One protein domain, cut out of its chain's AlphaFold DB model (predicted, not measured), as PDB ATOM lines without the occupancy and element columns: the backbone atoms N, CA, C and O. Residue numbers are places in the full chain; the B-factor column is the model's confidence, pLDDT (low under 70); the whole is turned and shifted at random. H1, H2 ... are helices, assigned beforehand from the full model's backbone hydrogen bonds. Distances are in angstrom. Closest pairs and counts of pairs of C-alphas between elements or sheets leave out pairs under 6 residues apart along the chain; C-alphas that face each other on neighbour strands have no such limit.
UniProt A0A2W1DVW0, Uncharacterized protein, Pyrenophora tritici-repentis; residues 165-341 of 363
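This is residues 165 to 341 of the 363 residues of an uncharacterized protein of Pyrenophora tritici-repentis (UniProt A0A2W1DVW0). H10 makes the core of a compact helical body, with H2 packed on one side of it and the longest helix, H6, on the other. H1, H5 and H9 also meet H10, while H4 and H3 lead outward from H5, and the short H7 and H8 form a pair away from H10. The printed part has 177 residues, with ten named helices, H1 to H10 in order along the chain, and no named strand; the class is all helix, though under half of the residues, 87, are in named elements. The radius of gyration of the C-alphas is 15.7 A, and the rounded outline spans 45 by 33 by 29 A.

H6, residues 262 to 280, touches H10, residues 325 to 339, with residues 273 to 280 alone; they run opposite ways at a shallow tilt of 30 degrees, and their closest C-alphas, of Ala 280 and Ser 326, are 3.9 A apart. H10 is the hub, touching five helices. H2, residues 193 to 201, touches it at a steep tilt of 46 degrees, the same way, closest at the C-alphas of Gly 199 and Gly 331, 3.9 A. H1, residues 165 to 174, forms a helical hairpin with H2; they only just touch, with 3 pairs of C-alphas within 8 A, closest at Glu 166 and Val 197, 6.3 A. H9, residues 309 to 314, touches H10 about perpendicular at 78 degrees, closest at the C-alphas of Arg 310 and Ile 325, 6.4 A. H5, residues 249 to 252, touches H6 at the C-alphas of Leu 250 and Ile 269, 5.4 A, their closest pair. H4, residues 239 to 245, touches H5 only at the corner, closest at the C-alphas of Ser 243 and Gln 249, 4.9 A. H3, residues 225 to 233, touches H4, closest at the C-alphas of Phe 231 and Thr 240, 5.9 A. H7, residues 291 to 294, touches H8, residues 301 to 304, closest at the C-alphas of Cys 292 and Ala 301, 5.1 A; both are apart from H10. Every O i to N i+4 pair is within hydrogen-bond range in H1, H2, H3, H4, H6, H9 and H10; H5, H7 and H8 are too short for one.

H6 is 26.4 A long, H10 21.1 A, H1 14.3 A and H2 13.0 A. H1 begins at C-alpha 165 (42.786, -51.472, 35.177), H6 at C-alpha 262 (56.816, -51.613, 55.919), and H10 ends at C-alpha 339 (48.456, -52.085, 41.819).

The two farthest C-alphas, of Gly 183 and Ser 302, are 47.0 A apart. The printed part has no cut. The links H1 to H2, residues 175 to 192, and H2 to H3, residues 202 to 224, are long. The mean pLDDT of the printed part is 90.2, with residues 301 to 303 under 70.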
ATOM      1  N   HIS A 165      43.410 -51.806  33.896       85.06
ATOM      2  CA  HIS A 165      42.786 -51.472  35.177       85.06
ATOM      3  C   HIS A 165      41.261 -51.438  35.065       85.06
ATOM      4  O   HIS A 165      40.533 -51.964  35.918       85.06
ATOM      5  N   GLU A 166      40.773 -50.862  33.973       86.69
ATOM      6  CA  GLU A 166      39.362 -50.723  33.676       86.69
ATOM      7  C   GLU A 166      38.726 -52.054  33.303       86.69
ATOM      8  O   GLU A 166      37.643 -52.348  33.794       86.69
ATOM      9  N   GLU A 167      39.387 -52.901  32.515       85.19
ATOM     10  CA  GLU A 167      38.889 -54.240  32.187       85.19
ATOM     11  C   GLU A 167      38.760 -55.121  33.434       85.19
ATOM     12  O   GLU A 167      37.732 -55.779  33.623       85.19
ATOM     13  N   ILE A 168      39.752 -55.090  34.335       88.25
ATOM     14  CA  ILE A 168      39.679 -55.803  35.619       88.25
ATOM     15  C   ILE A 168      38.529 -55.253  36.473       88.25
ATOM     16  O   ILE A 168      37.786 -56.029  37.082       88.25
ATOM     17  N   ALA A 169      38.352 -53.931  36.521       92.00
ATOM     18  CA  ALA A 169      37.274 -53.314  37.286       92.00
ATOM     19  C   ALA A 169      35.890 -53.624  36.702       92.00
ATOM     20  O   ALA A 169      34.989 -53.980  37.456       92.00
ATOM     21  N   ILE A 170      35.720 -53.563  35.380       89.50
ATOM     22  CA  ILE A 170      34.486 -53.950  34.685       89.50
ATOM     23  C   ILE A 170      34.152 -55.407  35.006       89.50
ATOM     24  O   ILE A 170      33.031 -55.707  35.413       89.50
ATOM     25  N   ALA A 171      35.134 -56.310  34.918       87.25
ATOM     26  CA  ALA A 171      34.956 -57.712  35.281       87.25
ATOM     27  C   ALA A 171      34.534 -57.889  36.751       87.25
ATOM     28  O   ALA A 171      33.693 -58.741  37.054       87.25
ATOM     29  N   ALA A 172      35.088 -57.084  37.663       89.88
ATOM     30  CA  ALA A 172      34.695 -57.082  39.067       89.88
ATOM     31  C   ALA A 172      33.262 -56.562  39.262       89.88
ATOM     32  O   ALA A 172      32.492 -57.204  39.973       89.88
ATOM     33  N   PHE A 173      32.877 -55.462  38.605       90.00
ATOM     34  CA  PHE A 173      31.527 -54.899  38.694       90.00
ATOM     35  C   PHE A 173      30.470 -55.859  38.160       90.00
ATOM     36  O   PHE A 173      29.480 -56.088  38.850       90.00
ATOM     37  N   ILE A 174      30.716 -56.497  37.011       83.00
ATOM     38  CA  ILE A 174      29.844 -57.539  36.442       83.00
ATOM     39  C   ILE A 174      29.592 -58.677  37.450       83.00
ATOM     40  O   ILE A 174      28.536 -59.299  37.419       83.00
ATOM     41  N   ARG A 175      30.537 -58.957  38.358       82.00
ATOM     42  CA  ARG A 175      30.420 -60.012  39.384       82.00
ATOM     43  C   ARG A 175      30.048 -59.520  40.782       82.00
ATOM     44  O   ARG A 175      30.008 -60.321  41.715       82.00
ATOM     45  N   SER A 176      29.846 -58.222  40.953       83.25
ATOM     46  CA  SER A 176      29.558 -57.606  42.247       83.25
ATOM     47  C   SER A 176      28.076 -57.295  42.379       83.25
ATOM     48  O   SER A 176      27.395 -57.149  41.380       83.25
ATOM     49  N   ASN A 177      27.597 -57.032  43.595       73.56
ATOM     50  CA  ASN A 177      26.225 -56.551  43.797       73.56
ATOM     51  C   ASN A 177      25.951 -55.159  43.188       73.56
ATOM     52  O   ASN A 177      24.790 -54.782  43.059       73.56
ATOM     53  N   LEU A 178      26.986 -54.418  42.783       77.69
ATOM     54  CA  LEU A 178      26.884 -53.211  41.957       77.69
ATOM     55  C   LEU A 178      27.012 -53.616  40.478       77.69
ATOM     56  O   LEU A 178      27.984 -53.269  39.810       77.69
ATOM     57  N   HIS A 179      26.075 -54.447  40.007       71.25
ATOM     58  CA  HIS A 179      26.195 -55.156  38.733       71.25
ATOM     59  C   HIS A 179      26.223 -54.194  37.545       71.25
ATOM     60  O   HIS A 179      25.258 -53.474  37.289       71.25
ATOM     61  N   PHE A 180      27.306 -54.245  36.772       86.44
ATOM     62  CA  PHE A 180      27.281 -53.743  35.401       86.44
ATOM     63  C   PHE A 180      26.603 -54.779  34.492       86.44
ATOM     64  O   PHE A 180      26.729 -55.980  34.752       86.44
ATOM     65  N   PRO A 181      25.933 -54.343  33.409       84.75
ATOM     66  CA  PRO A 181      25.460 -55.235  32.357       84.75
ATOM     67  C   PRO A 181      26.573 -56.158  31.863       84.75
ATOM     68  O   PRO A 181      27.713 -55.719  31.690       84.75
ATOM     69  N   LYS A 182      26.260 -57.427  31.603       84.00
ATOM     70  CA  LYS A 182      27.258 -58.440  31.234       84.00
ATOM     71  C   LYS A 182      28.011 -58.115  29.936       84.00
ATOM     72  O   LYS A 182      29.200 -58.401  29.847       84.00
ATOM     73  N   GLY A 183      27.345 -57.494  28.965       79.12
ATOM     74  CA  GLY A 183      27.950 -57.027  27.717       79.12
ATOM     75  C   GLY A 183      28.725 -55.712  27.853       79.12
ATOM     76  O   GLY A 183      29.122 -55.128  26.843       79.12
ATOM     77  N   THR A 184      28.919 -55.200  29.073       84.25
ATOM     78  CA  THR A 184      29.716 -53.991  29.295       84.25
ATOM     79  C   THR A 184      31.172 -54.240  28.923       84.25
ATOM     80  O   THR A 184      31.806 -55.193  29.366       84.25
ATOM     81  N   THR A 185      31.709 -53.323  28.135       84.31
ATOM     82  CA  THR A 185      33.110 -53.209  27.755       84.31
ATOM     83  C   THR A 185      33.565 -51.787  28.060       84.31
ATOM     84  O   THR A 185      32.746 -50.896  28.280       84.31
ATOM     85  N   TYR A 186      34.870 -51.533  28.021       81.94
ATOM     86  CA  TYR A 186      35.395 -50.178  28.199       81.94
ATOM     87  C   TYR A 186      34.770 -49.158  27.224       81.94
ATOM     88  O   TYR A 186      34.503 -48.011  27.581       81.94
ATOM     89  N   ASN A 187      34.470 -49.588  25.994       83.06
ATOM     90  CA  ASN A 187      34.012 -48.702  24.925       83.06
ATOM     91  C   ASN A 187      32.534 -48.308  25.017       83.06
ATOM     92  O   ASN A 187      32.140 -47.344  24.356       83.06
ATOM     93  N   ASN A 188      31.726 -49.009  25.818       81.19
ATOM     94  CA  ASN A 188      30.291 -48.749  25.947       81.19
ATOM     95  C   ASN A 188      29.841 -48.368  27.364       81.19
ATOM     96  O   ASN A 188      28.652 -48.443  27.668       81.19
ATOM     97  N   LEU A 189      30.778 -47.932  28.208       86.25
ATOM     98  CA  LEU A 189      30.469 -47.403  29.532       86.25
ATOM     99  C   LEU A 189      29.581 -46.156  29.449       86.25
ATOM    100  O   LEU A 189      29.856 -45.226  28.679       86.25
ATOM    101  N   ASP A 190      28.564 -46.106  30.306       87.56
ATOM    102  CA  ASP A 190      27.724 -44.929  30.498       87.56
ATOM    103  C   ASP A 190      28.404 -43.864  31.385       87.56
ATOM    104  O   ASP A 190      29.464 -44.074  31.982       87.56
ATOM    105  N   ALA A 191      27.790 -42.683  31.492       89.19
ATOM    106  CA  ALA A 191      28.362 -41.560  32.235       89.19
ATOM    107  C   ALA A 191      28.538 -41.818  33.747       89.19
ATOM    108  O   ALA A 191      29.460 -41.254  34.342       89.19
ATOM    109  N   LYS A 192      27.671 -42.636  34.368       90.94
ATOM    110  CA  LYS A 192      27.758 -43.005  35.792       90.94
ATOM    111  C   LYS A 192      28.915 -43.979  35.999       90.94
ATOM    112  O   LYS A 192      29.675 -43.836  36.952       90.94
ATOM    113  N   GLN A 193      29.076 -44.934  35.089       92.69
ATOM    114  CA  GLN A 193      30.144 -45.928  35.140       92.69
ATOM    115  C   GLN A 193      31.519 -45.315  34.857       92.69
ATOM    116  O   GLN A 193      32.510 -45.685  35.489       92.69
ATOM    117  N   TRP A 194      31.573 -44.313  33.973       93.56
ATOM    118  CA  TRP A 194      32.780 -43.525  33.732       93.56
ATOM    119  C   TRP A 194      33.307 -42.829  34.988       93.56
ATOM    120  O   TRP A 194      34.505 -42.587  35.058       93.56
ATOM    121  N   GLU A 195      32.488 -42.549  36.007       96.62
ATOM    122  CA  GLU A 195      33.010 -42.003  37.267       96.62
ATOM    123  C   GLU A 195      33.913 -43.002  38.003       96.62
ATOM    124  O   GLU A 195      34.945 -42.587  38.528       96.62
ATOM    125  N   TYR A 196      33.626 -44.309  37.956       96.38
ATOM    126  CA  TYR A 196      34.553 -45.317  38.484       96.38
ATOM    127  C   TYR A 196      35.851 -45.355  37.680       96.38
ATOM    128  O   TYR A 196      36.921 -45.402  38.275       96.38
ATOM    129  N   VAL A 197      35.780 -45.269  36.346       93.56
ATOM    130  CA  VAL A 197      36.980 -45.220  35.490       93.56
ATOM    131  C   VAL A 197      37.806 -43.969  35.748       93.56
ATOM    132  O   VAL A 197      39.021 -44.043  35.876       93.56
ATOM    133  N   ARG A 198      37.158 -42.817  35.923       95.38
ATOM    134  CA  ARG A 198      37.848 -41.594  36.330       95.38
ATOM    135  C   ARG A 198      38.544 -41.743  37.671       95.38
ATOM    136  O   ARG A 198      39.566 -41.103  37.865       95.38
ATOM    137  N   GLY A 199      38.008 -42.571  38.561       96.81
ATOM    138  CA  GLY A 199      38.649 -42.937  39.815       96.81
ATOM    139  C   GLY A 199      39.811 -43.900  39.633       96.81
ATOM    140  O   GLY A 199      40.829 -43.729  40.288       96.81
ATOM    141  N   LEU A 200      39.666 -44.881  38.738       95.19
ATOM    142  CA  LEU A 200      40.720 -45.840  38.408       95.19
ATOM    143  C   LEU A 200      41.945 -45.132  37.838       95.19
ATOM    144  O   LEU A 200      43.035 -45.352  38.318       95.19
ATOM    145  N   VAL A 201      41.767 -44.214  36.892       93.31
ATOM    146  CA  VAL A 201      42.897 -43.505  36.267       93.31
ATOM    147  C   VAL A 201      43.517 -42.451  37.200       93.31
ATOM    148  O   VAL A 201      44.647 -42.018  36.996       93.31
ATOM    149  N   TRP A 202      42.796 -42.004  38.233       95.88
ATOM    150  CA  TRP A 202      43.215 -40.859  39.047       95.88
ATOM    151  C   TRP A 202      44.548 -41.056  39.795       95.88
ATOM    152  O   TRP A 202      45.325 -40.111  39.823       95.88
ATOM    153  N   PRO A 203      44.876 -42.216  40.398       94.25
ATOM    154  CA  PRO A 203      46.198 -42.433  40.989       94.25
ATOM    155  C   PRO A 203      47.359 -42.262  40.004       94.25
ATOM    156  O   PRO A 203      48.382 -41.686  40.375       94.25
ATOM    157  N   ASP A 204      47.184 -42.691  38.751       91.62
ATOM    158  CA  ASP A 204      48.176 -42.483  37.694       91.62
ATOM    159  C   ASP A 204      48.214 -41.022  37.229       91.62
ATOM    160  O   ASP A 204      49.288 -40.478  36.981       91.62
ATOM    161  N   ASP A 205      47.060 -40.357  37.148       92.12
ATOM    162  CA  ASP A 205      46.915 -38.962  36.722       92.12
ATOM    163  C   ASP A 205      46.165 -38.109  37.767       92.12
ATOM    164  O   ASP A 205      45.032 -37.661  37.545       92.12
ATOM    165  N   PRO A 206      46.792 -37.818  38.923       92.56
ATOM    166  CA  PRO A 206      46.129 -37.118  40.029       92.56
ATOM    167  C   PRO A 206      45.853 -35.640  39.732       92.56
ATOM    168  O   PRO A 206      45.134 -34.968  40.474       92.56
ATOM    169  N   SER A 207      46.435 -35.117  38.650       93.38
ATOM    170  CA  SER A 207      46.162 -33.781  38.123       93.38
ATOM    171  C   SER A 207      44.996 -33.765  37.124       93.38
ATOM    172  O   SER A 207      44.546 -32.678  36.760       93.38
ATOM    173  N   CYS A 208      44.483 -34.921  36.685       93.50
ATOM    174  CA  CYS A 208      43.489 -35.057  35.614       93.50
ATOM    175  C   CYS A 208      43.920 -34.400  34.281       93.50
ATOM    176  O   CYS A 208      43.110 -33.727  33.642       93.50
ATOM    177  N   LEU A 209      45.184 -34.550  33.876       88.38
ATOM    178  CA  LEU A 209      45.757 -34.022  32.629       88.38
ATOM    179  C   LEU A 209      45.465 -34.887  31.391       88.38
ATOM    180  O   LEU A 209      45.610 -34.419  30.264       88.38
ATOM    181  N   LEU A 210      45.047 -36.139  31.573       85.62
ATOM    182  CA  LEU A 210      44.699 -37.052  30.483       85.62
ATOM    183  C   LEU A 210      43.290 -36.819  29.937       85.62
ATOM    184  O   LEU A 210      42.913 -37.433  28.943       85.62
ATOM    185  N   PHE A 211      42.498 -35.938  30.549       88.50
ATOM    186  CA  PHE A 211      41.103 -35.728  30.183       88.50
ATOM    187  C   PHE A 211      40.780 -34.267  29.920       88.50
ATOM    188  O   PHE A 211      41.202 -33.370  30.645       88.50
ATOM    189  N   LYS A 212      39.902 -34.038  28.942       87.00
ATOM    190  CA  LYS A 212      39.387 -32.699  28.660       87.00
ATOM    191  C   LYS A 212      38.481 -32.215  29.790       87.00
ATOM    192  O   LYS A 212      37.608 -32.945  30.266       87.00
ATOM    193  N   ASN A 213      38.623 -30.944  30.155       95.06
ATOM    194  CA  ASN A 213      37.724 -30.263  31.082       95.06
ATOM    195  C   ASN A 213      36.435 -29.842  30.358       95.06
ATOM    196  O   ASN A 213      36.355 -28.754  29.794       95.06
ATOM    197  N   LEU A 214      35.442 -30.734  30.318       93.31
ATOM    198  CA  LEU A 214      34.167 -30.491  29.644       93.31
ATOM    199  C   LEU A 214      33.007 -30.527  30.639       93.31
ATOM    200  O   LEU A 214      32.897 -31.414  31.483       93.31
ATOM    201  N   ARG A 215      32.065 -29.596  30.473       94.50
ATOM    202  CA  ARG A 215      30.916 -29.437  31.375       94.50
ATOM    203  C   ARG A 215      29.978 -30.647  31.438       94.50
ATOM    204  O   ARG A 215      29.336 -30.875  32.464       94.50
ATOM    205  N   ASP A 216      29.874 -31.389  30.339       92.12
ATOM    206  CA  ASP A 216      28.846 -32.411  30.108       92.12
ATOM    207  C   ASP A 216      29.400 -33.789  29.712       92.12
ATOM    208  O   ASP A 216      28.625 -34.699  29.427       92.12
ATOM    209  N   ASN A 217      30.723 -33.959  29.710       88.88
ATOM    210  CA  ASN A 217      31.379 -35.201  29.311       88.88
ATOM    211  C   ASN A 217      32.654 -35.408  30.141       88.88
ATOM    212  O   ASN A 217      33.502 -34.525  30.195       88.88
ATOM    213  N   ASN A 218      32.791 -36.574  30.764       90.75
ATOM    214  CA  ASN A 218      33.942 -36.949  31.589       90.75
ATOM    215  C   ASN A 218      34.832 -38.034  30.950       90.75
ATOM    216  O   ASN A 218      35.857 -38.372  31.533       90.75
ATOM    217  N   SER A 219      34.479 -38.556  29.770       86.69
ATOM    218  CA  SER A 219      35.112 -39.715  29.115       86.69
ATOM    219  C   SER A 219      36.004 -39.358  27.925       86.69
ATOM    220  O   SER A 219      36.414 -40.220  27.143       86.69
ATOM    221  N   THR A 220      36.236 -38.067  27.693       83.62
ATOM    222  CA  THR A 220      37.011 -37.593  26.544       83.62
ATOM    223  C   THR A 220      38.447 -37.328  26.957       83.62
ATOM    224  O   THR A 220      38.704 -36.416  27.743       83.62
ATOM    225  N   PHE A 221      39.364 -38.110  26.392       80.81
ATOM    226  CA  PHE A 221      40.794 -37.924  26.587       80.81
ATOM    227  C   PHE A 221      41.285 -36.637  25.924       80.81
ATOM    228  O   PHE A 221      40.776 -36.217  24.876       80.81
ATOM    229  N   ASP A 222      42.263 -36.013  26.566       76.94
ATOM    230  CA  ASP A 222      43.105 -34.997  25.950       76.94
ATOM    231  C   ASP A 222      44.288 -35.655  25.215       76.94
ATOM    232  O   ASP A 222      44.427 -36.877  25.214       76.94
ATOM    233  N   LEU A 223      45.142 -34.858  24.573       72.75
ATOM    234  CA  LEU A 223      46.352 -35.347  23.903       72.75
ATOM    235  C   LEU A 223      47.372 -35.952  24.882       72.75
ATOM    236  O   LEU A 223      48.230 -36.721  24.465       72.75
ATOM    237  N   GLY A 224      47.278 -35.613  26.173       76.00
ATOM    238  CA  GLY A 224      48.163 -36.130  27.219       76.00
ATOM    239  C   GLY A 224      49.572 -35.527  27.212       76.00
ATOM    240  O   GLY A 224      50.405 -35.944  28.010       76.00
ATOM    241  N   ASP A 225      49.845 -34.532  26.363       76.31
ATOM    242  CA  ASP A 225      51.156 -33.872  26.280       76.31
ATOM    243  C   ASP A 225      51.552 -33.210  27.610       76.31
ATOM    244  O   ASP A 225      52.703 -33.324  28.034       76.31
ATOM    245  N   ASP A 226      50.597 -32.586  28.308       81.00
ATOM    246  CA  ASP A 226      50.831 -31.990  29.628       81.00
ATOM    247  C   ASP A 226      51.163 -33.064  30.673       81.00
ATOM    248  O   ASP A 226      52.106 -32.901  31.449       81.00
ATOM    249  N   PHE A 227      50.443 -34.193  30.654       86.12
ATOM    250  CA  PHE A 227      50.743 -35.341  31.511       86.12
ATOM    251  C   PHE A 227      52.153 -35.873  31.239       86.12
ATOM    252  O   PHE A 227      52.940 -36.031  32.168       86.12
ATOM    253  N   LEU A 228      52.497 -36.105  29.970       78.88
ATOM    254  CA  LEU A 228      53.802 -36.625  29.564       78.88
ATOM    255  C   LEU A 228      54.940 -35.651  29.906       78.88
ATOM    256  O   LEU A 228      56.031 -36.072  30.304       78.88
ATOM    257  N   GLY A 229      54.687 -34.351  29.759       81.25
ATOM    258  CA  GLY A 229      55.595 -33.284  30.163       81.25
ATOM    259  C   GLY A 229      55.871 -33.323  31.663       81.25
ATOM    260  O   GLY A 229      57.035 -33.372  32.071       81.25
ATOM    261  N   ASP A 230      54.816 -33.383  32.476       88.62
ATOM    262  CA  ASP A 230      54.924 -33.477  33.930       88.62
ATOM    263  C   ASP A 230      55.538 -34.804  34.391       88.62
ATOM    264  O   ASP A 230      56.332 -34.811  35.330       88.62
ATOM    265  N   PHE A 231      55.242 -35.920  33.728       86.75
ATOM    266  CA  PHE A 231      55.782 -37.239  34.057       86.75
ATOM    267  C   PHE A 231      57.291 -37.336  33.792       86.75
ATOM    268  O   PHE A 231      58.034 -37.862  34.618       86.75
ATOM    269  N   ASN A 232      57.776 -36.795  32.671       86.06
ATOM    270  CA  ASN A 232      59.197 -36.886  32.318       86.06
ATOM    271  C   ASN A 232      60.048 -35.763  32.927       86.06
ATOM    272  O   ASN A 232      61.218 -35.976  33.246       86.06
ATOM    273  N   HIS A 233      59.490 -34.554  33.045       91.88
ATOM    274  CA  HIS A 233      60.259 -33.341  33.350       91.88
ATOM    275  C   HIS A 233      59.600 -32.428  34.395       91.88
ATOM    276  O   HIS A 233      60.087 -31.320  34.639       91.88
ATOM    277  N   GLY A 234      58.497 -32.860  35.010       90.56
ATOM    278  CA  GLY A 234      57.774 -32.076  36.004       90.56
ATOM    279  C   GLY A 234      58.620 -31.744  37.231       90.56
ATOM    280  O   GLY A 234      59.602 -32.406  37.577       90.56
ATOM    281  N   LYS A 235      58.221 -30.693  37.949       93.75
ATOM    282  CA  LYS A 235      58.821 -30.390  39.255       93.75
ATOM    283  C   LYS A 235      58.429 -31.487  40.240       93.75
ATOM    284  O   LYS A 235      57.263 -31.847  40.297       93.75
ATOM    285  N   LYS A 236      59.341 -31.892  41.130       90.94
ATOM    286  CA  LYS A 236      59.065 -32.872  42.207       90.94
ATOM    287  C   LYS A 236      57.845 -32.547  43.084       90.94
ATOM    288  O   LYS A 236      57.351 -33.409  43.793       90.94
ATOM    289  N   THR A 237      57.397 -31.293  43.080       89.38
ATOM    290  CA  THR A 237      56.229 -30.827  43.831       89.38
ATOM    291  C   THR A 237      54.905 -30.965  43.076       89.38
ATOM    292  O   THR A 237      53.866 -30.777  43.702       89.38
ATOM    293  N   CYS A 238      54.901 -31.213  41.759       91.38
ATOM    294  CA  CYS A 238      53.651 -31.430  41.026       91.38
ATOM    295  C   CYS A 238      53.076 -32.816  41.347       91.38
ATOM    296  O   CYS A 238      53.810 -33.737  41.706       91.38
ATOM    297  N   MET A 239      51.755 -32.959  41.239       92.44
ATOM    298  CA  MET A 239      51.057 -34.176  41.666       92.44
ATOM    299  C   MET A 239      51.502 -35.412  40.875       92.44
ATOM    300  O   MET A 239      51.714 -36.456  41.482       92.44
ATOM    301  N   THR A 240      51.743 -35.274  39.568       90.81
ATOM    302  CA  THR A 240      52.249 -36.359  38.714       90.81
ATOM    303  C   THR A 240      53.590 -36.893  39.226       90.81
ATOM    304  O   THR A 240      53.733 -38.087  39.466       90.81
ATOM    305  N   GLN A 241      54.562 -36.013  39.497       92.88
ATOM    306  CA  GLN A 241      55.858 -36.431  40.046       92.88
ATOM    307  C   GLN A 241      55.741 -37.020  41.454       92.88
ATOM    308  O   GLN A 241      56.444 -37.975  41.775       92.88
ATOM    309  N   ARG A 242      54.862 -36.473  42.301       93.81
ATOM    310  CA  ARG A 242      54.649 -36.987  43.662       93.81
ATOM    311  C   ARG A 242      54.052 -38.395  43.661       93.81
ATOM    312  O   ARG A 242      54.471 -39.200  44.487       93.81
ATOM    313  N   SER A 243      53.111 -38.684  42.756       93.00
ATOM    314  CA  SER A 243      52.476 -40.006  42.637       93.00
ATOM    315  C   SER A 243      53.454 -41.063  42.139       93.00
ATOM    316  O   SER A 243      53.625 -42.096  42.775       93.00
ATOM    317  N   HIS A 244      54.187 -40.756  41.064       90.81
ATOM    318  CA  HIS A 244      55.052 -41.734  40.396       90.81
ATOM    319  C   HIS A 244      56.442 -41.864  41.028       90.81
ATOM    320  O   HIS A 244      57.033 -42.943  41.024       90.81
ATOM    321  N   PHE A 245      56.984 -40.790  41.608       90.75
ATOM    322  CA  PHE A 245      58.396 -40.719  42.022       90.75
ATOM    323  C   PHE A 245      58.620 -40.109  43.411       90.75
ATOM    324  O   PHE A 245      59.755 -39.757  43.745       90.75
ATOM    325  N   GLY A 246      57.565 -39.926  44.210       91.31
ATOM    326  CA  GLY A 246      57.663 -39.183  45.462       91.31
ATOM    327  C   GLY A 246      56.749 -39.656  46.584       91.31
ATOM    328  O   GLY A 246      56.428 -40.831  46.750       91.31
ATOM    329  N   ASP A 247      56.337 -38.691  47.399       91.69
ATOM    330  CA  ASP A 247      55.656 -38.898  48.677       91.69
ATOM    331  C   ASP A 247      54.190 -39.347  48.559       91.69
ATOM    332  O   ASP A 247      53.518 -39.523  49.576       91.69
ATOM    333  N   LEU A 248      53.686 -39.548  47.336       93.69
ATOM    334  CA  LEU A 248      52.360 -40.104  47.065       93.69
ATOM    335  C   LEU A 248      52.410 -41.490  46.403       93.69
ATOM    336  O   LEU A 248      51.363 -42.012  46.044       93.69
ATOM    337  N   GLN A 249      53.569 -42.150  46.336       92.62
ATOM    338  CA  GLN A 249      53.678 -43.534  45.843       92.62
ATOM    339  C   GLN A 249      52.794 -44.556  46.594       92.62
ATOM    340  O   GLN A 249      52.483 -45.624  46.064       92.62
ATOM    341  N   LEU A 250      52.291 -44.215  47.788       92.44
ATOM    342  CA  LEU A 250      51.255 -44.988  48.485       92.44
ATOM    343  C   LEU A 250      49.995 -45.218  47.630       92.44
ATOM    344  O   LEU A 250      49.301 -46.212  47.840       92.44
ATOM    345  N   LEU A 251      49.703 -44.320  46.678       93.81
ATOM    346  CA  LEU A 251      48.577 -44.431  45.745       93.81
ATOM    347  C   LEU A 251      48.682 -45.687  44.862       93.81
ATOM    348  O   LEU A 251      47.661 -46.256  44.486       93.81
ATOM    349  N   HIS A 252      49.911 -46.165  44.657       94.38
ATOM    350  CA  HIS A 252      50.286 -47.365  43.905       94.38
ATOM    351  C   HIS A 252      50.630 -48.557  44.820       94.38
ATOM    352  O   HIS A 252      51.212 -49.555  44.400       94.38
ATOM    353  N   GLY A 253      50.318 -48.458  46.117       91.19
ATOM    354  CA  GLY A 253      50.654 -49.485  47.106       91.19
ATOM    355  C   GLY A 253      52.147 -49.573  47.446       91.19
ATOM    356  O   GLY A 253      52.573 -50.564  48.046       91.19
ATOM    357  N   MET A 254      52.936 -48.562  47.084       91.50
ATOM    358  CA  MET A 254      54.390 -48.538  47.239       91.50
ATOM    359  C   MET A 254      54.829 -47.726  48.464       91.50
ATOM    360  O   MET A 254      54.106 -46.866  48.968       91.50
ATOM    361  N   ALA A 255      56.039 -48.012  48.947       91.31
ATOM    362  CA  ALA A 255      56.731 -47.168  49.915       91.31
ATOM    363  C   ALA A 255      57.188 -45.870  49.244       91.31
ATOM    364  O   ALA A 255      57.680 -45.917  48.124       91.31
ATOM    365  N   SER A 256      57.082 -44.737  49.938       90.50
ATOM    366  CA  SER A 256      57.472 -43.432  49.378       90.50
ATOM    367  C   SER A 256      58.973 -43.148  49.415       90.50
ATOM    368  O   SER A 256      59.442 -42.249  48.722       90.50
ATOM    369  N   ASP A 257      59.726 -43.903  50.214       89.31
ATOM    370  CA  ASP A 257      61.161 -43.723  50.400       89.31
ATOM    371  C   ASP A 257      61.891 -45.069  50.450       89.31
ATOM    372  O   ASP A 257      61.368 -46.095  50.900       89.31
ATOM    373  N   VAL A 258      63.160 -45.049  50.040       87.12
ATOM    374  CA  VAL A 258      64.050 -46.206  50.171       87.12
ATOM    375  C   VAL A 258      64.221 -46.543  51.654       87.12
ATOM    376  O   VAL A 258      64.597 -45.686  52.454       87.12
ATOM    377  N   ASN A 259      64.012 -47.813  52.007       88.19
ATOM    378  CA  ASN A 259      64.042 -48.325  53.382       88.19
ATOM    379  C   ASN A 259      62.935 -47.779  54.309       88.19
ATOM    380  O   ASN A 259      63.107 -47.819  55.530       88.19
ATOM    381  N   GLU A 260      61.810 -47.283  53.776       90.94
ATOM    382  CA  GLU A 260      60.633 -47.000  54.609       90.94
ATOM    383  C   GLU A 260      60.219 -48.261  55.386       90.94
ATOM    384  O   GLU A 260      60.172 -49.366  54.839       90.94
ATOM    385  N   ASP A 261      59.923 -48.104  56.681       92.19
ATOM    386  CA  ASP A 261      59.424 -49.216  57.486       92.19
ATOM    387  C   ASP A 261      58.119 -49.754  56.865       92.19
ATOM    388  O   ASP A 261      57.167 -48.980  56.709       92.19
ATOM    389  N   PRO A 262      58.007 -51.062  56.567       89.62
ATOM    390  CA  PRO A 262      56.816 -51.613  55.919       89.62
ATOM    391  C   PRO A 262      55.511 -51.373  56.690       89.62
ATOM    392  O   PRO A 262      54.434 -51.317  56.092       89.62
ATOM    393  N   ASN A 263      55.564 -51.213  58.020       92.50
ATOM    394  CA  ASN A 263      54.381 -50.863  58.808       92.50
ATOM    395  C   ASN A 263      53.971 -49.407  58.597       92.50
ATOM    396  O   ASN A 263      52.788 -49.094  58.722       92.50
ATOM    397  N   THR A 264      54.916 -48.519  58.288       92.81
ATOM    398  CA  THR A 264      54.621 -47.144  57.876       92.81
ATOM    399  C   THR A 264      53.991 -47.109  56.498       92.81
ATOM    400  O   THR A 264      52.896 -46.560  56.387       92.81
ATOM    401  N   THR A 265      54.566 -47.806  55.516       91.12
ATOM    402  CA  THR A 265      53.961 -47.964  54.184       91.12
ATOM    403  C   THR A 265      52.526 -48.476  54.293       91.12
ATOM    404  O   THR A 265      51.580 -47.838  53.833       91.12
ATOM    405  N   LYS A 266      52.326 -49.582  55.022       91.75
ATOM    406  CA  LYS A 266      51.000 -50.168  55.250       91.75
ATOM    407  C   LYS A 266      50.032 -49.194  55.921       91.75
ATOM    408  O   LYS A 266      48.866 -49.143  55.540       91.75
ATOM    409  N   ARG A 267      50.478 -48.447  56.935       93.94
ATOM    410  CA  ARG A 267      49.632 -47.472  57.641       93.94
ATOM    411  C   ARG A 267      49.192 -46.349  56.708       93.94
ATOM    412  O   ARG A 267      48.021 -45.984  56.744       93.94
ATOM    413  N   ASN A 268      50.093 -45.845  55.871       92.94
ATOM    414  CA  ASN A 268      49.805 -44.778  54.915       92.94
ATOM    415  C   ASN A 268      48.791 -45.247  53.860       92.94
ATOM    416  O   ASN A 268      47.766 -44.596  53.666       92.94
ATOM    417  N   ILE A 269      49.019 -46.430  53.279       93.31
ATOM    418  CA  ILE A 269      48.105 -47.082  52.327       93.31
ATOM    419  C   ILE A 269      46.715 -47.276  52.945       93.31
ATOM    420  O   ILE A 269      45.711 -46.891  52.352       93.31
ATOM    421  N   LEU A 270      46.634 -47.845  54.154       94.62
ATOM    422  CA  LEU A 270      45.347 -48.085  54.815       94.62
ATOM    423  C   LEU A 270      44.632 -46.787  55.197       94.62
ATOM    424  O   LEU A 270      43.414 -46.735  55.092       94.62
ATOM    425  N   THR A 271      45.365 -45.746  55.597       94.88
ATOM    426  CA  THR A 271      44.778 -44.431  55.904       94.88
ATOM    427  C   THR A 271      44.150 -43.818  54.655       94.88
ATOM    428  O   THR A 271      43.008 -43.366  54.699       94.88
ATOM    429  N   TRP A 272      44.865 -43.843  53.526       95.31
ATOM    430  CA  TRP A 272      44.334 -43.377  52.245       95.31
ATOM    431  C   TRP A 272      43.095 -44.173  51.825       95.31
ATOM    432  O   TRP A 272      42.045 -43.589  51.545       95.31
ATOM    433  N   LEU A 273      43.193 -45.506  51.852       96.12
ATOM    434  CA  LEU A 273      42.095 -46.387  51.473       96.12
ATOM    435  C   LEU A 273      40.869 -46.188  52.366       96.12
ATOM    436  O   LEU A 273      39.754 -46.183  51.862       96.12
ATOM    437  N   GLU A 274      41.057 -46.001  53.674       96.75
ATOM    438  CA  GLU A 274      39.963 -45.758  54.614       96.75
ATOM    439  C   GLU A 274      39.211 -44.469  54.277       96.75
ATOM    440  O   GLU A 274      37.981 -44.486  54.229       96.75
ATOM    441  N   VAL A 275      39.920 -43.367  54.003       97.25
ATOM    442  CA  VAL A 275      39.294 -42.087  53.633       97.25
ATOM    443  C   VAL A 275      38.522 -42.217  52.320       97.25
ATOM    444  O   VAL A 275      37.358 -41.814  52.263       97.25
ATOM    445  N   MET A 276      39.129 -42.815  51.289       97.81
ATOM    446  CA  MET A 276      38.477 -43.002  49.987       97.81
ATOM    447  C   MET A 276      37.285 -43.955  50.075       97.81
ATOM    448  O   MET A 276      36.225 -43.663  49.532       97.81
ATOM    449  N   TYR A 277      37.402 -45.049  50.827       97.81
ATOM    450  CA  TYR A 277      36.303 -45.990  51.028       97.81
ATOM    451  C   TYR A 277      35.135 -45.344  51.777       97.81
ATOM    452  O   TYR A 277      33.984 -45.492  51.374       97.81
ATOM    453  N   LYS A 278      35.417 -44.579  52.839       98.25
ATOM    454  CA  LYS A 278      34.408 -43.819  53.590       98.25
ATOM    455  C   LYS A 278      33.686 -42.794  52.712       98.25
ATOM    456  O   LYS A 278      32.459 -42.706  52.774       98.25
ATOM    457  N   LEU A 279      34.424 -42.092  51.850       98.31
ATOM    458  CA  LEU A 279      33.866 -41.191  50.838       98.31
ATOM    459  C   LEU A 279      33.004 -41.945  49.809       98.31
ATOM    460  O   LEU A 279      31.909 -41.495  49.470       98.31
ATOM    461  N   ALA A 280      33.459 -43.115  49.358       97.19
ATOM    462  CA  ALA A 280      32.753 -43.948  48.390       97.19
ATOM    463  C   ALA A 280      31.410 -44.472  48.914       97.19
ATOM    464  O   ALA A 280      30.420 -44.469  48.191       97.19
ATOM    465  N   VAL A 281      31.349 -44.885  50.184       95.81
ATOM    466  CA  VAL A 281      30.101 -45.367  50.807       95.81
ATOM    467  C   VAL A 281      29.259 -44.247  51.431       95.81
ATOM    468  O   VAL A 281      28.209 -44.528  52.011       95.81
ATOM    469  N   GLY A 282      29.722 -42.994  51.362       93.88
ATOM    470  CA  GLY A 282      29.024 -41.827  51.905       93.88
ATOM    471  C   GLY A 282      28.895 -41.827  53.433       93.88
ATOM    472  O   GLY A 282      27.884 -41.363  53.963       93.88
ATOM    473  N   LYS A 283      29.881 -42.368  54.161       92.94
ATOM    474  CA  LYS A 283      29.883 -42.425  55.635       92.94
ATOM    475  C   LYS A 283      31.093 -41.702  56.206       92.94
ATOM    476  O   LYS A 283      32.210 -41.988  55.805       92.94
ATOM    477  N   GLU A 284      30.879 -40.823  57.190       94.69
ATOM    478  CA  GLU A 284      31.912 -40.095  57.970       94.69
ATOM    479  C   GLU A 284      32.826 -39.124  57.193       94.69
ATOM    480  O   GLU A 284      33.410 -38.216  57.791       94.69
ATOM    481  N   VAL A 285      32.956 -39.301  55.880       97.12
ATOM    482  CA  VAL A 285      33.739 -38.459  54.979       97.12
ATOM    483  C   VAL A 285      32.821 -37.930  53.884       97.12
ATOM    484  O   VAL A 285      32.082 -38.690  53.258       97.12
ATOM    485  N   ASN A 286      32.856 -36.618  53.668       96.81
ATOM    486  CA  ASN A 286      32.104 -35.924  52.632       96.81
ATOM    487  C   ASN A 286      33.048 -35.317  51.588       96.81
ATOM    488  O   ASN A 286      34.154 -34.896  51.910       96.81
ATOM    489  N   GLU A 287      32.586 -35.196  50.342       96.81
ATOM    490  CA  GLU A 287      33.361 -34.592  49.248       96.81
ATOM    491  C   GLU A 287      33.846 -33.157  49.547       96.81
ATOM    492  O   GLU A 287      34.849 -32.722  48.988       96.81
ATOM    493  N   ARG A 288      33.158 -32.428  50.440       96.88
ATOM    494  CA  ARG A 288      33.501 -31.057  50.856       96.88
ATOM    495  C   ARG A 288      34.486 -30.991  52.021       96.88
ATOM    496  O   ARG A 288      34.873 -29.891  52.407       96.88
ATOM    497  N   ASP A 289      34.864 -32.128  52.598       96.25
ATOM    498  CA  ASP A 289      35.843 -32.153  53.679       96.25
ATOM    499  C   ASP A 289      37.208 -31.689  53.160       96.25
ATOM    500  O   ASP A 289      37.609 -32.007  52.034       96.25
ATOM    501  N   LEU A 290      37.926 -30.932  53.990       95.19
ATOM    502  CA  LEU A 290      39.242 -30.404  53.646       95.19
ATOM    503  C   LEU A 290      40.283 -31.525  53.593       95.19
ATOM    504  O   LEU A 290      40.352 -32.383  54.479       95.19
ATOM    505  N   LEU A 291      41.146 -31.475  52.577       92.44
ATOM    506  CA  LEU A 291      42.207 -32.464  52.380       92.44
ATOM    507  C   LEU A 291      43.148 -32.555  53.575       92.44
ATOM    508  O   LEU A 291      43.488 -33.651  54.014       92.44
ATOM    509  N   CYS A 292      43.549 -31.407  54.118       90.50
ATOM    510  CA  CYS A 292      44.481 -31.348  55.237       90.50
ATOM    511  C   CYS A 292      43.912 -31.936  56.533       90.50
ATOM    512  O   CYS A 292      44.689 -32.412  57.357       90.50
ATOM    513  N   ASP A 293      42.589 -31.953  56.700       91.62
ATOM    514  CA  ASP A 293      41.946 -32.516  57.888       91.62
ATOM    515  C   ASP A 293      41.844 -34.042  57.801       91.62
ATOM    516  O   ASP A 293      42.008 -34.742  58.801       91.62
ATOM    517  N   LYS A 294      41.583 -34.579  56.602       92.81
ATOM    518  CA  LYS A 294      41.407 -36.026  56.389       92.81
ATOM    519  C   LYS A 294      42.706 -36.756  56.072       92.81
ATOM    520  O   LYS A 294      42.827 -37.935  56.386       92.81
ATOM    521  N   LEU A 295      43.673 -36.073  55.463       89.25
ATOM    522  CA  LEU A 295      44.933 -36.651  54.993       89.25
ATOM    523  C   LEU A 295      46.152 -35.787  55.382       89.25
ATOM    524  O   LEU A 295      46.982 -35.481  54.523       89.25
ATOM    525  N   PRO A 296      46.330 -35.421  56.667       74.56
ATOM    526  CA  PRO A 296      47.361 -34.470  57.102       74.56
ATOM    527  C   PRO A 296      48.807 -34.909  56.809       74.56
ATOM    528  O   PRO A 296      49.704 -34.069  56.732       74.56
ATOM    529  N   GLY A 297      49.053 -36.218  56.668       77.69
ATOM    530  CA  GLY A 297      50.373 -36.766  56.338       77.69
ATOM    531  C   GLY A 297      50.774 -36.519  54.881       77.69
ATOM    532  O   GLY A 297      51.885 -36.066  54.619       77.69
ATOM    533  N   SER A 298      49.848 -36.766  53.952       81.88
ATOM    534  CA  SER A 298      50.062 -36.663  52.501       81.88
ATOM    535  C   SER A 298      49.740 -35.268  51.948       81.88
ATOM    536  O   SER A 298      50.288 -34.853  50.925       81.88
ATOM    537  N   PHE A 299      48.875 -34.519  52.635       81.62
ATOM    538  CA  PHE A 299      48.426 -33.187  52.246       81.62
ATOM    539  C   PHE A 299      48.487 -32.248  53.451       81.62
ATOM    540  O   PHE A 299      47.649 -32.277  54.348       81.62
ATOM    541  N   LYS A 300      49.508 -31.390  53.478       74.75
ATOM    542  CA  LYS A 300      49.677 -30.387  54.536       74.75
ATOM    543  C   LYS A 300      48.858 -29.145  54.207       74.75
ATOM    544  O   LYS A 300      48.851 -28.710  53.057       74.75
ATOM    545  N   ALA A 301      48.287 -28.485  55.216       68.19
ATOM    546  CA  ALA A 301      47.530 -27.238  55.032       68.19
ATOM    547  C   ALA A 301      48.327 -26.147  54.284       68.19
ATOM    548  O   ALA A 301      47.772 -25.409  53.476       68.19
ATOM    549  N   SER A 302      49.649 -26.083  54.486       65.06
ATOM    550  CA  SER A 302      50.535 -25.143  53.782       65.06
ATOM    551  C   SER A 302      50.653 -25.395  52.276       65.06
ATOM    552  O   SER A 302      51.060 -24.498  51.547       65.06
ATOM    553  N   THR A 303      50.358 -26.614  51.818       69.56
ATOM    554  CA  THR A 303      50.475 -27.031  50.413       69.56
ATOM    555  C   THR A 303      49.121 -27.240  49.743       69.56
ATOM    556  O   THR A 303      49.005 -26.971  48.556       69.56
ATOM    557  N   SER A 304      48.105 -27.693  50.484       76.19
ATOM    558  CA  SER A 304      46.753 -27.941  49.960       76.19
ATOM    559  C   SER A 304      45.781 -26.782  50.199       76.19
ATOM    560  O   SER A 304      44.706 -26.758  49.609       76.19
ATOM    561  N   GLY A 305      46.115 -25.818  51.066       80.69
ATOM    562  CA  GLY A 305      45.227 -24.705  51.406       80.69
ATOM    563  C   GLY A 305      43.840 -25.189  51.843       80.69
ATOM    564  O   GLY A 305      43.733 -26.088  52.675       80.69
ATOM    565  N   ASN A 306      42.794 -24.618  51.237       87.25
ATOM    566  CA  ASN A 306      41.389 -24.972  51.478       87.25
ATOM    567  C   ASN A 306      40.826 -25.964  50.440       87.25
ATOM    568  O   ASN A 306      39.617 -25.984  50.218       87.25
ATOM    569  N   GLN A 307      41.677 -26.740  49.763       93.44
ATOM    570  CA  GLN A 307      41.207 -27.759  48.824       93.44
ATOM    571  C   GLN A 307      40.419 -28.854  49.546       93.44
ATOM    572  O   GLN A 307      40.779 -29.291  50.645       93.44
ATOM    573  N   THR A 308      39.358 -29.307  48.892       96.50
ATOM    574  CA  THR A 308      38.475 -30.383  49.346       96.50
ATOM    575  C   THR A 308      38.807 -31.715  48.671       96.50
ATOM    576  O   THR A 308      39.543 -31.764  47.682       96.50
ATOM    577  N   LEU A 309      38.237 -32.816  49.174       96.94
ATOM    578  CA  LEU A 309      38.310 -34.125  48.507       96.94
ATOM    579  C   LEU A 309      37.732 -34.090  47.083       96.94
ATOM    580  O   LEU A 309      38.263 -34.746  46.189       96.94
ATOM    581  N   ARG A 310      36.693 -33.279  46.846       97.31
ATOM    582  CA  ARG A 310      36.157 -33.020  45.506       97.31
ATOM    583  C   ARG A 310      37.185 -32.347  44.602       97.31
ATOM    584  O   ARG A 310      37.364 -32.793  43.473       97.31
ATOM    585  N   ASP A 311      37.848 -31.298  45.084       96.50
ATOM    586  CA  ASP A 311      38.846 -30.570  44.288       96.50
ATOM    587  C   ASP A 311      40.009 -31.487  43.898       96.50
ATOM    588  O   ASP A 311      40.467 -31.455  42.758       96.50
ATOM    589  N   LEU A 312      40.434 -32.359  44.819       95.75
ATOM    590  CA  LEU A 312      41.462 -33.363  44.563       95.75
ATOM    591  C   LEU A 312      41.058 -34.327  43.441       95.75
ATOM    592  O   LEU A 312      41.802 -34.498  42.480       95.75
ATOM    593  N   LEU A 313      39.871 -34.932  43.545       97.12
ATOM    594  CA  LEU A 313      39.407 -35.967  42.615       97.12
ATOM    595  C   LEU A 313      38.932 -35.414  41.259       97.12
ATOM    596  O   LEU A 313      38.819 -36.162  40.282       97.12
ATOM    597  N   LEU A 314      38.640 -34.112  41.172       96.69
ATOM    598  CA  LEU A 314      38.358 -33.433  39.906       96.69
ATOM    599  C   LEU A 314      39.619 -32.888  39.233       96.69
ATOM    600  O   LEU A 314      39.650 -32.842  37.999       96.69
ATOM    601  N   GLY A 315      40.652 -32.524  39.998       94.56
ATOM    602  CA  GLY A 315      41.910 -31.993  39.472       94.56
ATOM    603  C   GLY A 315      41.673 -30.844  38.489       94.56
ATOM    604  O   GLY A 315      40.877 -29.940  38.744       94.56
ATOM    605  N   ASN A 316      42.301 -30.918  37.314       95.12
ATOM    606  CA  ASN A 316      42.139 -29.942  36.232       95.12
ATOM    607  C   ASN A 316      40.846 -30.098  35.408       95.12
ATOM    608  O   ASN A 316      40.677 -29.420  34.397       95.12
ATOM    609  N   THR A 317      39.896 -30.932  35.848       95.56
ATOM    610  CA  THR A 317      38.587 -31.112  35.190       95.56
ATOM    611  C   THR A 317      37.381 -30.671  36.047       95.56
ATOM    612  O   THR A 317      36.424 -31.436  36.203       95.56
ATOM    613  N   PRO A 318      37.376 -29.455  36.634       96.38
ATOM    614  CA  PRO A 318      36.344 -29.034  37.584       96.38
ATOM    615  C   PRO A 318      34.978 -28.716  36.952       96.38
ATOM    616  O   PRO A 318      33.992 -28.604  37.678       96.38
ATOM    617  N   GLU A 319      34.879 -28.542  35.629       96.00
ATOM    618  CA  GLU A 319      33.630 -28.098  34.992       96.00
ATOM    619  C   GLU A 319      32.559 -29.186  34.898       96.00
ATOM    620  O   GLU A 319      31.380 -28.864  34.701       96.00
ATOM    621  N   TYR A 320      32.933 -30.463  35.035       95.94
ATOM    622  CA  TYR A 320      31.994 -31.568  34.882       95.94
ATOM    623  C   TYR A 320      30.925 -31.549  35.982       95.94
ATOM    624  O   TYR A 320      31.147 -31.919  37.138       95.94
ATOM    625  N   ARG A 321      29.715 -31.119  35.614       94.44
ATOM    626  CA  ARG A 321      28.647 -30.821  36.584       94.44
ATOM    627  C   ARG A 321      27.948 -32.053  37.154       94.44
ATOM    628  O   ARG A 321      27.235 -31.932  38.143       94.44
ATOM    629  N   LYS A 322      28.118 -33.211  36.512       95.12
ATOM    630  CA  LYS A 322      27.498 -34.485  36.903       95.12
ATOM    631  C   LYS A 322      28.478 -35.409  37.639       95.12
ATOM    632  O   LYS A 322      28.247 -36.611  37.679       95.12
ATOM    633  N   ALA A 323      29.584 -34.869  38.159       96.31
ATOM    634  CA  ALA A 323      30.591 -35.669  38.847       96.31
ATOM    635  C   ALA A 323      30.006 -36.363  40.082       96.31
ATOM    636  O   ALA A 323      29.432 -35.693  40.948       96.31
ATOM    637  N   ASP A 324      30.228 -37.671  40.167       96.88
ATOM    638  CA  ASP A 324      29.898 -38.501  41.320       96.88
ATOM    639  C   ASP A 324      31.199 -38.855  42.041       96.88
ATOM    640  O   ASP A 324      31.930 -39.783  41.683       96.88
ATOM    641  N   ILE A 325      31.508 -38.059  43.059       97.88
ATOM    642  CA  ILE A 325      32.759 -38.179  43.804       97.88
ATOM    643  C   ILE A 325      32.807 -39.476  44.618       97.88
ATOM    644  O   ILE A 325      33.892 -40.012  44.834       97.88
ATOM    645  N   SER A 326      31.659 -40.026  45.012       97.50
ATOM    646  CA  SER A 326      31.599 -41.307  45.712       97.50
ATOM    647  C   SER A 326      31.964 -42.463  44.775       97.50
ATOM    648  O   SER A 326      32.801 -43.295  45.127       97.50
ATOM    649  N   HIS A 327      31.432 -42.489  43.549       97.12
ATOM    650  CA  HIS A 327      31.838 -43.482  42.546       97.12
ATOM    651  C   HIS A 327      33.312 -43.343  42.162       97.12
ATOM    652  O   HIS A 327      34.042 -44.337  42.111       97.12
ATOM    653  N   ARG A 328      33.785 -42.107  41.979       97.94
ATOM    654  CA  ARG A 328      35.195 -41.841  41.690       97.94
ATOM    655  C   ARG A 328      36.115 -42.312  42.816       97.94
ATOM    656  O   ARG A 328      37.123 -42.961  42.555       97.94
ATOM    657  N   ALA A 329      35.741 -42.082  44.073       98.25
ATOM    658  CA  ALA A 329      36.492 -42.582  45.221       98.25
ATOM    659  C   ALA A 329      36.540 -44.122  45.270       98.25
ATOM    660  O   ALA A 329      37.583 -44.682  45.607       98.25
ATOM    661  N   LEU A 330      35.467 -44.822  44.874       97.62
ATOM    662  CA  LEU A 330      35.505 -46.286  44.762       97.62
ATOM    663  C   LEU A 330      36.493 -46.744  43.682       97.62
ATOM    664  O   LEU A 330      37.246 -47.689  43.912       97.62
ATOM    665  N   GLY A 331      36.523 -46.063  42.533       97.38
ATOM    666  CA  GLY A 331      37.506 -46.320  41.477       97.38
ATOM    667  C   GLY A 331      38.946 -46.185  41.975       97.38
ATOM    668  O   GLY A 331      39.757 -47.078  41.750       97.38
ATOM    669  N   VAL A 332      39.236 -45.141  42.759       97.56
ATOM    670  CA  VAL A 332      40.548 -44.948  43.403       97.56
ATOM    671  C   VAL A 332      40.905 -46.125  44.317       97.56
ATOM    672  O   VAL A 332      42.044 -46.596  44.312       97.56
ATOM    673  N   CYS A 333      39.945 -46.636  45.096       97.56
ATOM    674  CA  CYS A 333      40.168 -47.825  45.920       97.56
ATOM    675  C   CYS A 333      40.514 -49.055  45.070       97.56
ATOM    676  O   CYS A 333      41.411 -49.815  45.436       97.56
ATOM    677  N   LEU A 334      39.803 -49.262  43.956       96.44
ATOM    678  CA  LEU A 334      40.023 -50.398  43.059       96.44
ATOM    679  C   LEU A 334      41.407 -50.346  42.409       96.44
ATOM    680  O   LEU A 334      42.081 -51.372  42.398       96.44
ATOM    681  N   HIS A 335      41.849 -49.173  41.950       96.00
ATOM    682  CA  HIS A 335      43.186 -48.984  41.374       96.00
ATOM    683  C   HIS A 335      44.272 -49.424  42.347       96.00
ATOM    684  O   HIS A 335      45.056 -50.322  42.062       96.00
ATOM    685  N   MET A 336      44.237 -48.876  43.564       93.62
ATOM    686  CA  MET A 336      45.223 -49.192  44.593       93.62
ATOM    687  C   MET A 336      45.210 -50.686  44.954       93.62
ATOM    688  O   MET A 336      46.259 -51.277  45.208       93.62
ATOM    689  N   ILE A 337      44.034 -51.329  44.972       93.38
ATOM    690  CA  ILE A 337      43.938 -52.781  45.163       93.38
ATOM    691  C   ILE A 337      44.648 -53.511  44.021       93.38
ATOM    692  O   ILE A 337      45.443 -54.401  44.310       93.38
ATOM    693  N   GLN A 338      44.393 -53.149  42.764       91.69
ATOM    694  CA  GLN A 338      44.996 -53.790  41.592       91.69
ATOM    695  C   GLN A 338      46.523 -53.626  41.572       91.69
ATOM    696  O   GLN A 338      47.236 -54.629  41.510       91.69
ATOM    697  N   ASP A 339      47.023 -52.403  41.746       91.56
ATOM    698  CA  ASP A 339      48.456 -52.085  41.819       91.56
ATOM    699  C   ASP A 339      49.162 -52.832  42.936       91.56
ATOM    700  O   ASP A 339      50.281 -53.330  42.793       91.56
ATOM    701  N   SER A 340      48.458 -53.007  44.053       88.75
ATOM    702  CA  SER A 340      48.999 -53.762  45.161       88.75
ATOM    703  C   SER A 340      49.241 -55.235  44.815       88.75
ATOM    704  O   SER A 340      49.893 -55.889  45.610       88.75
ATOM    705  N   TYR A 341      48.755 -55.786  43.698       84.94
ATOM    706  CA  TYR A 341      49.107 -57.130  43.207       84.94
ATOM    707  C   TYR A 341      49.972 -57.106  41.934       84.94
ATOM    708  O   TYR A 341      50.355 -58.171  41.442       84.94
TER     709      TYR A 341